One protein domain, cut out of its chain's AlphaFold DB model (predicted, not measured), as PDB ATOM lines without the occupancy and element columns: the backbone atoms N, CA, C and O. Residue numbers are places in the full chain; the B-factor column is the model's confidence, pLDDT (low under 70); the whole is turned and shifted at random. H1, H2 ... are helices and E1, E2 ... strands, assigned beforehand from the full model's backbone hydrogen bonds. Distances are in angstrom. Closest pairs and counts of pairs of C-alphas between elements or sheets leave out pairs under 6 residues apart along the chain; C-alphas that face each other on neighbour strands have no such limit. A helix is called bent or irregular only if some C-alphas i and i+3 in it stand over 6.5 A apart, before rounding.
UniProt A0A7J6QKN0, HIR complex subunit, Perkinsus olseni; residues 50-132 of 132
ATOM      1  N   GLN A  50     166.539 130.888 151.009       92.19
ATOM      2  CA  GLN A  50     165.438 129.935 150.999       92.19
ATOM      3  C   GLN A  50     165.958 128.548 151.373       92.19
ATOM      4  O   GLN A  50     166.917 128.057 150.779       92.19
ATOM      5  N   LEU A  51     165.290 127.905 152.325       92.19
ATOM      6  CA  LEU A  51     165.505 126.520 152.711       92.19
ATOM      7  C   LEU A  51     164.235 125.720 152.416       92.19
ATOM      8  O   LEU A  51     163.174 126.004 152.967       92.19
ATOM      9  N   ASN A  52     164.348 124.718 151.546       92.75
ATOM     10  CA  ASN A  52     163.249 123.803 151.247       92.75
ATOM     11  C   ASN A  52     163.368 122.562 152.130       92.75
ATOM     12  O   ASN A  52     164.215 121.696 151.899       92.75
ATOM     13  N   VAL A  53     162.507 122.479 153.134       91.38
ATOM     14  CA  VAL A  53     162.452 121.370 154.080       91.38
ATOM     15  C   VAL A  53     161.444 120.339 153.591       91.38
ATOM     16  O   VAL A  53     160.309 120.677 153.258       91.38
ATOM     17  N   HIS A  54     161.870 119.080 153.545       92.38
ATOM     18  CA  HIS A  54     161.041 117.957 153.126       92.38
ATOM     19  C   HIS A  54     160.678 117.156 154.372       92.38
ATOM     20  O   HIS A  54     161.564 116.668 155.071       92.38
ATOM     21  N   VAL A  55     159.384 117.046 154.665       91.88
ATOM     22  CA  VAL A  55     158.879 116.354 155.851       91.88
ATOM     23  C   VAL A  55     157.976 115.216 155.424       91.88
ATOM     24  O   VAL A  55     156.934 115.428 154.808       91.88
ATOM     25  N   GLU A  56     158.358 114.001 155.795       92.94
ATOM     26  CA  GLU A  56     157.523 112.821 155.621       92.94
ATOM     27  C   GLU A  56     156.730 112.579 156.900       92.94
ATOM     28  O   GLU A  56     157.283 112.421 157.994       92.94
ATOM     29  N   THR A  57     155.408 112.583 156.771       92.62
ATOM     30  CA  THR A  57     154.508 112.401 157.903       92.62
ATOM     31  C   THR A  57     153.272 111.617 157.494       92.62
ATOM     32  O   THR A  57     153.034 111.327 156.320       92.62
ATOM     33  N   LYS A  58     152.498 111.224 158.497       94.25
ATOM     34  CA  LYS A  58     151.299 110.421 158.338       94.25
ATOM     35  C   LYS A  58     150.112 111.183 158.897       94.25
ATOM     36  O   LYS A  58     150.181 111.697 160.013       94.25
ATOM     37  N   THR A  59     149.048 111.256 158.114       94.62
ATOM     38  CA  THR A  59     147.790 111.872 158.536       94.62
ATOM     39  C   THR A  59     147.003 110.933 159.446       94.62
ATOM     40  O   THR A  59     147.311 109.739 159.566       94.62
ATOM     41  N   LYS A  60     145.952 111.466 160.068       94.56
ATOM     42  CA  LYS A  60     145.037 110.709 160.927       94.56
ATOM     43  C   LYS A  60     144.381 109.524 160.208       94.56
ATOM     44  O   LYS A  60     144.228 108.462 160.805       94.56
ATOM     45  N   ASP A  61     144.111 109.662 158.910       95.56
ATOM     46  CA  ASP A  61     143.526 108.613 158.055       95.56
ATOM     47  C   ASP A  61     144.545 107.572 157.571       95.56
ATOM     48  O   ASP A  61     144.288 106.815 156.635       95.56
ATOM     49  N   ASN A  62     145.725 107.519 158.193       92.94
ATOM     50  CA  ASN A  62     146.750 106.524 157.910       92.94
ATOM     51  C   ASN A  62     147.366 106.646 156.497       92.94
ATOM     52  O   ASN A  62     147.963 105.687 156.003       92.94
ATOM     53  N   VAL A  63     147.287 107.829 155.878       93.62
ATOM     54  CA  VAL A  63     147.907 108.134 154.581       93.62
ATOM     55  C   VAL A  63     149.280 108.765 154.795       93.62
ATOM     56  O   VAL A  63     149.441 109.674 155.609       93.62
ATOM     57  N   PHE A  64     150.281 108.275 154.065       93.62
ATOM     58  CA  PHE A  64     151.619 108.862 154.055       93.62
ATOM     59  C   PHE A  64     151.671 110.032 153.076       93.62
ATOM     60  O   PHE A  64     151.271 109.895 151.920       93.62
ATOM     61  N   VAL A  65     152.179 111.169 153.542       91.88
ATOM     62  CA  VAL A  65     152.318 112.395 152.756       91.88
ATOM     63  C   VAL A  65     153.714 112.982 152.927       91.88
ATOM     64  O   VAL A  65     154.291 112.956 154.017       91.88
ATOM     65  N   THR A  66     154.240 113.553 151.846       92.00
ATOM     66  CA  THR A  66     155.495 114.307 151.856       92.00
ATOM     67  C   THR A  66     155.170 115.783 151.687       92.00
ATOM     68  O   THR A  66     154.661 116.210 150.651       92.00
ATOM     69  N   LEU A  67     155.446 116.568 152.721       91.00
ATOM     70  CA  LEU A  67     155.232 118.007 152.744       91.00
ATOM     71  C   LEU A  67     156.535 118.720 152.395       91.00
ATOM     72  O   LEU A  67     157.582 118.425 152.965       91.00
ATOM     73  N   VAL A  68     156.459 119.683 151.476       91.00
ATOM     74  CA  VAL A  68     157.582 120.564 151.138       91.00
ATOM     75  C   VAL A  68     157.287 121.949 151.694       91.00
ATOM     76  O   VAL A  68     156.359 122.624 151.244       91.00
ATOM     77  N   VAL A  69     158.070 122.366 152.684       90.62
ATOM     78  CA  VAL A  69     157.949 123.670 153.340       90.62
ATOM     79  C   VAL A  69     159.110 124.547 152.890       90.62
ATOM     80  O   VAL A  69     160.271 124.230 153.134       90.62
ATOM     81  N   ALA A  70     158.794 125.658 152.229       91.69
ATOM     82  CA  ALA A  70     159.778 126.668 151.867       91.69
ATOM     83  C   ALA A  70     159.880 127.701 152.996       91.69
ATOM     84  O   ALA A  70     158.942 128.464 153.228       91.69
ATOM     85  N   VAL A  71     161.015 127.722 153.691       91.50
ATOM     86  CA  VAL A  71     161.314 128.706 154.734       91.50
ATOM     87  C   VAL A  71     162.260 129.752 154.169       91.50
ATOM     88  O   VAL A  71     163.308 129.420 153.621       91.50
ATOM     89  N   MET A  72     161.890 131.020 154.312       90.94
ATOM     90  CA  MET A  72     162.760 132.146 153.996       90.94
ATOM     91  C   MET A  72     163.300 132.726 155.298       90.94
ATOM     92  O   MET A  72     162.524 132.989 156.216       90.94
ATOM     93  N   TYR A  73     164.615 132.905 155.380       89.69
ATOM     94  CA  TYR A  73     165.280 133.448 156.561       89.69
ATOM     95  C   TYR A  73     166.433 134.370 156.164       89.69
ATOM     96  O   TYR A  73     167.030 134.225 155.095       89.69
ATOM     97  N   GLU A  74     166.746 135.322 157.036       88.81
ATOM     98  CA  GLU A  74     167.856 136.260 156.884       88.81
ATOM     99  C   GLU A  74     168.495 136.536 158.246       88.81
ATOM    100  O   GLU A  74     167.852 136.400 159.290       88.81
ATOM    101  N   ALA A  75     169.774 136.910 158.241       86.75
ATOM    102  CA  ALA A  75     170.443 137.354 159.452       86.75
ATOM    103  C   ALA A  75     170.058 138.809 159.753       86.75
ATOM    104  O   ALA A  75     170.166 139.685 158.896       86.75
ATOM    105  N   LEU A  76     169.648 139.080 160.993       86.38
ATOM    106  CA  LEU A  76     169.399 140.446 161.446       86.38
ATOM    107  C   LEU A  76     170.729 141.195 161.590       86.38
ATOM    108  O   LEU A  76     171.643 140.711 162.262       86.38
ATOM    109  N   HIS A  77     170.802 142.401 161.024       81.06
ATOM    110  CA  HIS A  77     172.004 143.245 161.033       81.06
ATOM    111  C   HIS A  77     172.521 143.505 162.458       81.06
ATOM    112  O   HIS A  77     173.722 143.443 162.713       81.06
ATOM    113  N   ASP A  78     171.608 143.703 163.410       83.19
ATOM    114  CA  ASP A  78     171.950 144.009 164.802       83.19
ATOM    115  C   ASP A  78     172.431 142.784 165.602       83.19
ATOM    116  O   ASP A  78     172.992 142.931 166.688       83.19
ATOM    117  N   ARG A  79     172.221 141.558 165.092       84.12
ATOM    118  CA  ARG A  79     172.519 140.295 165.801       84.12
ATOM    119  C   ARG A  79     173.507 139.386 165.064       84.12
ATOM    120  O   ARG A  79     173.538 138.179 165.296       84.12
ATOM    121  N   VAL A  80     174.369 139.955 164.225       83.75
ATOM    122  CA  VAL A  80     175.372 139.201 163.444       83.75
ATOM    123  C   VAL A  80     176.347 138.424 164.332       83.75
ATOM    124  O   VAL A  80     176.708 137.296 164.006       83.75
ATOM    125  N   TYR A  81     176.736 138.991 165.480       83.75
ATOM    126  CA  TYR A  81     177.586 138.296 166.453       83.75
ATOM    127  C   TYR A  81     176.948 136.978 166.913       83.75
ATOM    128  O   TYR A  81     177.593 135.931 166.920       83.75
ATOM    129  N   GLU A  82     175.664 137.017 167.268       83.62
ATOM    130  CA  GLU A  82     174.945 135.832 167.727       83.62
ATOM    131  C   GLU A  82     174.779 134.820 166.597       83.62
ATOM    132  O   GLU A  82     175.006 133.631 166.807       83.62
ATOM    133  N   ALA A  83     174.458 135.299 165.393       84.12
ATOM    134  CA  ALA A  83     174.291 134.456 164.218       84.12
ATOM    135  C   ALA A  83     175.562 133.671 163.856       84.12
ATOM    136  O   ALA A  83     175.454 132.537 163.402       84.12
ATOM    137  N   PHE A  84     176.752 134.243 164.066       83.25
ATOM    138  CA  PHE A  84     178.016 133.587 163.723       83.25
ATOM    139  C   PHE A  84     178.575 132.700 164.837       83.25
ATOM    140  O   PHE A  84     179.097 131.627 164.557       83.25
ATOM    141  N   TYR A  85     178.486 133.134 166.098       84.06
ATOM    142  CA  TYR A  85     179.124 132.414 167.207       84.06
ATOM    143  C   TYR A  85     178.194 131.465 167.966       84.06
ATOM    144  O   TYR A  85     178.693 130.549 168.618       84.06
ATOM    145  N   LYS A  86     176.867 131.662 167.932       81.50
ATOM    146  CA  LYS A  86     175.924 130.784 168.654       81.50
ATOM    147  C   LYS A  86     175.381 129.644 167.798       81.50
ATOM    148  O   LYS A  86     174.973 128.629 168.352       81.50
ATOM    149  N   LEU A  87     175.342 129.809 166.478       77.94
ATOM    150  CA  LEU A  87     174.726 128.847 165.565       77.94
ATOM    151  C   LEU A  87     175.801 128.175 164.709       77.94
ATOM    152  O   LEU A  87     176.435 128.825 163.885       77.94
ATOM    153  N   THR A  88     175.980 126.862 164.881       74.19
ATOM    154  CA  THR A  88     176.900 126.063 164.051       74.19
ATOM    155  C   THR A  88     176.370 125.902 162.625       74.19
ATOM    156  O   THR A  88     177.115 126.075 161.666       74.19
ATOM    157  N   ASP A  89     175.078 125.585 162.482       82.94
ATOM    158  CA  ASP A  89     174.370 125.565 161.200       82.94
ATOM    159  C   ASP A  89     172.894 125.966 161.396       82.94
ATOM    160  O   ASP A  89     172.106 125.179 161.932       82.94
ATOM    161  N   PRO A  90     172.482 127.173 160.964       85.19
ATOM    162  CA  PRO A  90     171.096 127.608 161.101       85.19
ATOM    163  C   PRO A  90     170.134 126.764 160.252       85.19
ATOM    164  O   PRO A  90     168.967 126.629 160.615       85.19
ATOM    165  N   GLY A  91     170.597 126.169 159.144       88.19
ATOM    166  CA  GLY A  91     169.746 125.385 158.250       88.19
ATOM    167  C   GLY A  91     169.218 124.113 158.915       88.19
ATOM    168  O   GLY A  91     168.011 123.865 158.917       88.19
ATOM    169  N   THR A  92     170.106 123.333 159.535       89.25
ATOM    170  CA  THR A  92     169.738 122.122 160.288       89.25
ATOM    171  C   THR A  92     168.823 122.436 161.469       89.25
ATOM    172  O   THR A  92     167.879 121.688 161.741       89.25
ATOM    173  N   GLN A  93     169.059 123.564 162.141       88.19
ATOM    174  CA  GLN A  93     168.241 123.978 163.274       88.19
ATOM    175  C   GLN A  93     166.807 124.319 162.834       88.19
ATOM    176  O   GLN A  93     165.848 123.771 163.376       88.19
ATOM    177  N   ILE A  94     166.651 125.140 161.788       90.12
ATOM    178  CA  ILE A  94     165.341 125.464 161.196       90.12
ATOM    179  C   ILE A  94     164.629 124.191 160.728       90.12
ATOM    180  O   ILE A  94     163.435 124.030 160.975       90.12
ATOM    181  N   ASN A  95     165.349 123.277 160.070       91.81
ATOM    182  CA  ASN A  95     164.789 122.014 159.598       91.81
ATOM    183  C   ASN A  95     164.189 121.197 160.756       91.81
ATOM    184  O   ASN A  95     163.033 120.787 160.678       91.81
ATOM    185  N   SER A  96     164.930 121.047 161.856       90.75
ATOM    186  CA  SER A  96     164.465 120.330 163.051       90.75
ATOM    187  C   SER A  96     163.194 120.953 163.638       90.75
ATOM    188  O   SER A  96     162.217 120.248 163.875       90.75
ATOM    189  N   TYR A  97     163.150 122.282 163.774       89.31
ATOM    190  CA  TYR A  97     161.966 122.966 164.302       89.31
ATOM    191  C   TYR A  97     160.736 122.823 163.404       89.31
ATOM    192  O   TYR A  97     159.635 122.557 163.891       89.31
ATOM    193  N   VAL A  98     160.901 122.972 162.085       91.19
ATOM    194  CA  VAL A  98     159.806 122.765 161.124       91.19
ATOM    195  C   VAL A  98     159.306 121.326 161.195       91.19
ATOM    196  O   VAL A  98     158.100 121.084 161.172       91.19
ATOM    197  N   PHE A  99     160.222 120.367 161.303       90.88
ATOM    198  CA  PHE A  99     159.893 118.955 161.392       90.88
ATOM    199  C   PHE A  99     159.067 118.633 162.643       90.88
ATOM    200  O   PHE A  99     158.031 117.972 162.533       90.88
ATOM    201  N   ASP A 100     159.456 119.162 163.802       90.44
ATOM    202  CA  ASP A 100     158.730 118.979 165.060       90.44
ATOM    203  C   ASP A 100     157.350 119.654 165.031       90.44
ATOM    204  O   ASP A 100     156.350 119.051 165.428       90.44
ATOM    205  N   ALA A 101     157.257 120.863 164.472       89.69
ATOM    206  CA  ALA A 101     155.998 121.590 164.302       89.69
ATOM    207  C   ALA A 101     154.991 120.837 163.414       89.69
ATOM    208  O   ALA A 101     153.808 120.691 163.756       89.69
ATOM    209  N   VAL A 102     155.466 120.320 162.277       90.44
ATOM    210  CA  VAL A 102     154.661 119.527 161.340       90.44
ATOM    211  C   VAL A 102     154.251 118.201 161.983       90.44
ATOM    212  O   VAL A 102     153.088 117.806 161.885       90.44
ATOM    213  N   ARG A 103     155.156 117.527 162.700       89.56
ATOM    214  CA  ARG A 103     154.854 116.272 163.403       89.56
ATOM    215  C   ARG A 103     153.877 116.431 164.559       89.56
ATOM    216  O   ARG A 103     153.117 115.504 164.812       89.56
ATOM    217  N   ALA A 104     153.859 117.579 165.227       89.75
ATOM    218  CA  ALA A 104     152.891 117.855 166.283       89.75
ATOM    219  C   ALA A 104     151.471 118.085 165.736       89.75
ATOM    220  O   ALA A 104     150.493 117.758 166.405       89.75
ATOM    221  N   SER A 105     151.354 118.637 164.524       88.06
ATOM    222  CA  SER A 105     150.079 119.147 164.002       88.06
ATOM    223  C   SER A 105     149.405 118.206 162.999       88.06
ATOM    224  O   SER A 105     148.193 118.020 163.044       88.06
ATOM    225  N   VAL A 106     150.171 117.589 162.093       90.44
ATOM    226  CA  VAL A 106     149.621 116.814 160.965       90.44
ATOM    227  C   VAL A 106     148.939 115.496 161.364       90.44
ATOM    228  O   VAL A 106     147.890 115.203 160.792       90.44
ATOM    229  N   PRO A 107     149.426 114.710 162.345       92.56
ATOM    230  CA  PRO A 107     148.766 113.456 162.732       92.56
ATOM    231  C   PRO A 107     147.363 113.630 163.331       92.56
ATOM    232  O   PRO A 107     146.628 112.654 163.467       92.56
ATOM    233  N   LEU A 108     146.993 114.855 163.715       91.50
ATOM    234  CA  LEU A 108     145.679 115.185 164.269       91.50
ATOM    235  C   LEU A 108     144.638 115.484 163.179       91.50
ATOM    236  O   LEU A 108     143.444 115.497 163.482       91.50
ATOM    237  N   LEU A 109     145.089 115.712 161.941       93.12
ATOM    238  CA  LEU A 109     144.277 116.138 160.806       93.12
ATOM    239  C   LEU A 109     144.095 115.006 159.797       93.12
ATOM    240  O   LEU A 109     144.994 114.184 159.569       93.12
ATOM    241  N   ASN A 110     142.928 114.994 159.168       94.94
ATOM    242  CA  ASN A 110     142.636 114.148 158.018       94.94
ATOM    243  C   ASN A 110     143.351 114.670 156.756       94.94
ATOM    244  O   ASN A 110     143.848 115.798 156.736       94.94
ATOM    245  N   LEU A 111     143.423 113.864 155.689       92.56
ATOM    246  CA  LEU A 111     144.107 114.286 154.451       92.56
ATOM    247  C   LEU A 111     143.462 115.534 153.831       92.56
ATOM    248  O   LEU A 111     144.173 116.461 153.452       92.56
ATOM    249  N   ASP A 112     142.133 115.566 153.763       92.88
ATOM    250  CA  ASP A 112     141.396 116.691 153.180       92.88
ATOM    251  C   ASP A 112     141.545 117.958 154.037       92.88
ATOM    252  O   ASP A 112     141.878 119.027 153.528       92.88
ATOM    253  N   GLU A 113     141.427 117.818 155.363       92.12
ATOM    254  CA  GLU A 113     141.638 118.914 156.318       92.12
ATOM    255  C   GLU A 113     143.060 119.483 156.225       92.12
ATOM    256  O   GLU A 113     143.255 120.692 156.317       92.12
ATOM    257  N   LEU A 114     144.070 118.633 156.009       91.56
ATOM    258  CA  LEU A 114     145.456 119.062 155.818       91.56
ATOM    259  C   LEU A 114     145.614 119.965 154.583       91.56
ATOM    260  O   LEU A 114     146.417 120.903 154.609       91.56
ATOM    261  N   PHE A 115     144.860 119.704 153.512       90.00
ATOM    262  CA  PHE A 115     144.860 120.546 152.315       90.00
ATOM    263  C   PHE A 115     144.138 121.877 152.541       90.00
ATOM    264  O   PHE A 115     144.640 122.916 152.101       90.00
ATOM    265  N   GLU A 116     143.006 121.865 153.244       92.00
ATOM    266  CA  GLU A 116     142.250 123.079 153.577       92.00
ATOM    267  C   GLU A 116     143.027 123.986 154.549       92.00
ATOM    268  O   GLU A 116     143.094 125.204 154.368       92.00
ATOM    269  N   GLU A 117     143.709 123.401 155.535       88.62
ATOM    270  CA  GLU A 117     144.384 124.105 156.634       88.62
ATOM    271  C   GLU A 117     145.844 124.492 156.338       88.62
ATOM    272  O   GLU A 117     146.596 124.880 157.240       88.62
ATOM    273  N   LYS A 118     146.272 124.455 155.068       87.50
ATOM    274  CA  LYS A 118     147.647 124.791 154.648       87.50
ATOM    275  C   LYS A 118     148.128 126.141 155.199       87.50
ATOM    276  O   LYS A 118     149.274 126.264 155.634       87.50
ATOM    277  N   ILE A 119     147.265 127.158 155.176       88.94
ATOM    278  CA  ILE A 119     147.597 128.517 155.637       88.94
ATOM    279  C   ILE A 119     147.746 128.555 157.162       88.94
ATOM    280  O   ILE A 119     148.669 129.192 157.672       88.94
ATOM    281  N   ARG A 120     146.883 127.839 157.894       89.31
ATOM    282  CA  ARG A 120     146.935 127.772 159.359       89.31
ATOM    283  C   ARG A 120     148.222 127.111 159.835       89.31
ATOM    284  O   ARG A 120     148.890 127.653 160.711       89.31
ATOM    285  N   ILE A 121     148.607 125.995 159.215       87.62
ATOM    286  CA  ILE A 121     149.853 125.287 159.542       87.62
ATOM    287  C   ILE A 121     151.063 126.180 159.257       87.62
ATOM    288  O   ILE A 121     151.952 126.290 160.096       87.62
ATOM    289  N   ALA A 122     151.079 126.882 158.120       88.44
ATOM    290  CA  ALA A 122     152.155 127.820 157.804       88.44
ATOM    291  C   ALA A 122     152.280 128.940 158.854       88.44
ATOM    292  O   ALA A 122     153.391 129.300 159.244       88.44
ATOM    293  N   HIS A 123     151.155 129.467 159.348       89.81
ATOM    294  CA  HIS A 123     151.159 130.477 160.407       89.81
ATOM    295  C   HIS A 123     151.662 129.915 161.742       89.81
ATOM    296  O   HIS A 123     152.443 130.569 162.427       89.81
ATOM    297  N   GLN A 124     151.250 128.701 162.107       86.88
ATOM    298  CA  GLN A 124     151.688 128.045 163.338       86.88
ATOM    299  C   GLN A 124     153.200 127.774 163.332       86.88
ATOM    300  O   GLN A 124     153.881 128.108 164.298       86.88
ATOM    301  N   VAL A 125     153.733 127.257 162.217       88.00
ATOM    302  CA  VAL A 125     155.179 127.043 162.034       88.00
ATOM    303  C   VAL A 125     155.937 128.369 162.126       88.00
ATOM    304  O   VAL A 125     156.970 128.444 162.784       88.00
ATOM    305  N   LYS A 126     155.415 129.439 161.512       89.00
ATOM    306  CA  LYS A 126     156.024 130.773 161.590       89.00
ATOM    307  C   LYS A 126     156.087 131.301 163.026       89.00
ATOM    308  O   LYS A 126     157.095 131.892 163.396       89.00
ATOM    309  N   GLU A 127     155.031 131.106 163.810       88.25
ATOM    310  CA  GLU A 127     154.995 131.566 165.200       88.25
ATOM    311  C   GLU A 127     155.987 130.787 166.071       88.25
ATOM    312  O   GLU A 127     156.740 131.392 166.828       88.25
ATOM    313  N   GLN A 128     156.071 129.465 165.889       84.00
ATOM    314  CA  GLN A 128     157.039 128.620 166.596       84.00
ATOM    315  C   GLN A 128     158.491 128.978 166.260       84.00
ATOM    316  O   GLN A 128     159.331 129.001 167.151       84.00
ATOM    317  N   LEU A 129     158.786 129.311 164.999       84.81
ATOM    318  CA  LEU A 129     160.125 129.752 164.585       84.81
ATOM    319  C   LEU A 129     160.497 131.152 165.098       84.81
ATOM    320  O   LEU A 129     161.674 131.485 165.113       84.81
ATOM    321  N   ARG A 130     159.518 131.991 165.459       78.12
ATOM    322  CA  ARG A 130     159.753 133.357 165.956       78.12
ATOM    323  C   ARG A 130     159.893 133.417 167.477       78.12
ATOM    324  O   ARG A 130     160.452 134.387 167.984       78.12
ATOM    325  N   SER A 131     159.327 132.446 168.195       64.19
ATOM    326  CA  SER A 131     159.301 132.453 169.660       64.19
ATOM    327  C   SER A 131     160.631 132.072 170.321       64.19
ATOM    328  O   SER A 131     160.730 132.207 171.539       64.19
ATOM    329  N   GLU A 132     161.634 131.638 169.555       52.06
ATOM    330  CA  GLU A 132     163.013 131.392 170.016       52.06
ATOM    331  C   GLU A 132     164.016 132.329 169.329       52.06
ATOM    332  O   GLU A 132     164.933 132.820 170.031       52.06
TER     333      GLU A 132
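This is residues 50 to 132 of the 132 residues of the protein "HIR complex subunit" of Perkinsus olseni (UniProt A0A7J6QKN0). A two-stranded hairpin, E1 and E2, makes a narrow wall, and the long helix H2 packs over it, while H4 crosses H2 at 45 degrees and comes near E2. The small helix H3 sits at the end of the rod where the hairpin turns, and at the other end the chain swings out through H1, where residues 76 to 82 stick out. The printed part has 83 residues, with two named strands and four named helices in the order E1, E2, H1, H2, H3, H4; the sheet, order E1 - E2, is antiparallel, and the class is mixed, helices and strands. The whole is only just loose, close to compact, with a radius of gyration of the C-alphas of 14.5 A, and it is a rod spanning 46 by 19 by 18 A.

E1, residues 50 to 58, begins with C-alpha 50 at (165.438, 129.935, 150.999) and is 25.2 A long. E2, residues 64 to 73, is 28.2 A long. H2, residues 90 to 108, is the longest helix, 28.5 A, with C-alpha 90 at (171.096, 127.608, 161.101); it is only just irregular, with C-alphas 104 and 107 7.0 A apart. H4, residues 118 to 130, is 18.6 A long and ends with C-alpha 130 at (159.753, 133.357, 165.956). H3, residues 111 to 116, is 9.0 A long. H1, residues 77 to 85, is 14.4 A long and irregular, with C-alphas 78 and 81 8.2 A apart.

E1 and E2 form a hairpin, antiparallel at 157 degrees between their directions; N 53 and O 69, 2.8 A, and N 67 and O 55, 2.8 A, are within hydrogen-bond range. E1 and H2 have 11 pairs of C-alphas within 8 A, the closest those of Lys 58 and Pro 107, 5.9 A. E2 and H2 are near each other, with 14 pairs of C-alphas within 10 A, and so are E2 and H4, with 7. H2 and H4 touch, the closest C-alphas being those of Ala 101 and Val 125, 6.0 A, at a steep tilt of 45 degrees, opposite ways. H2 and H3 are close but not clearly touching, the C-alphas of Val 106 and Leu 114 being the closest at 7.0 A. H3 and H4 meet only through their link. H1 and H2 are only just apart, closest 8.2 A. Every O i to N i+4 pair is within hydrogen-bond range in H3 and H4; in H1 it is 3 of 5 and in H2 13 of 15.

The C-alphas of Asp 61 and Tyr 81 are the two farthest apart, at 46.0 A. The printed part has no cut, and the five links between named elements are tight. The mean pLDDT of the printed part is 88.3, and residues 131 to 132 are under 70.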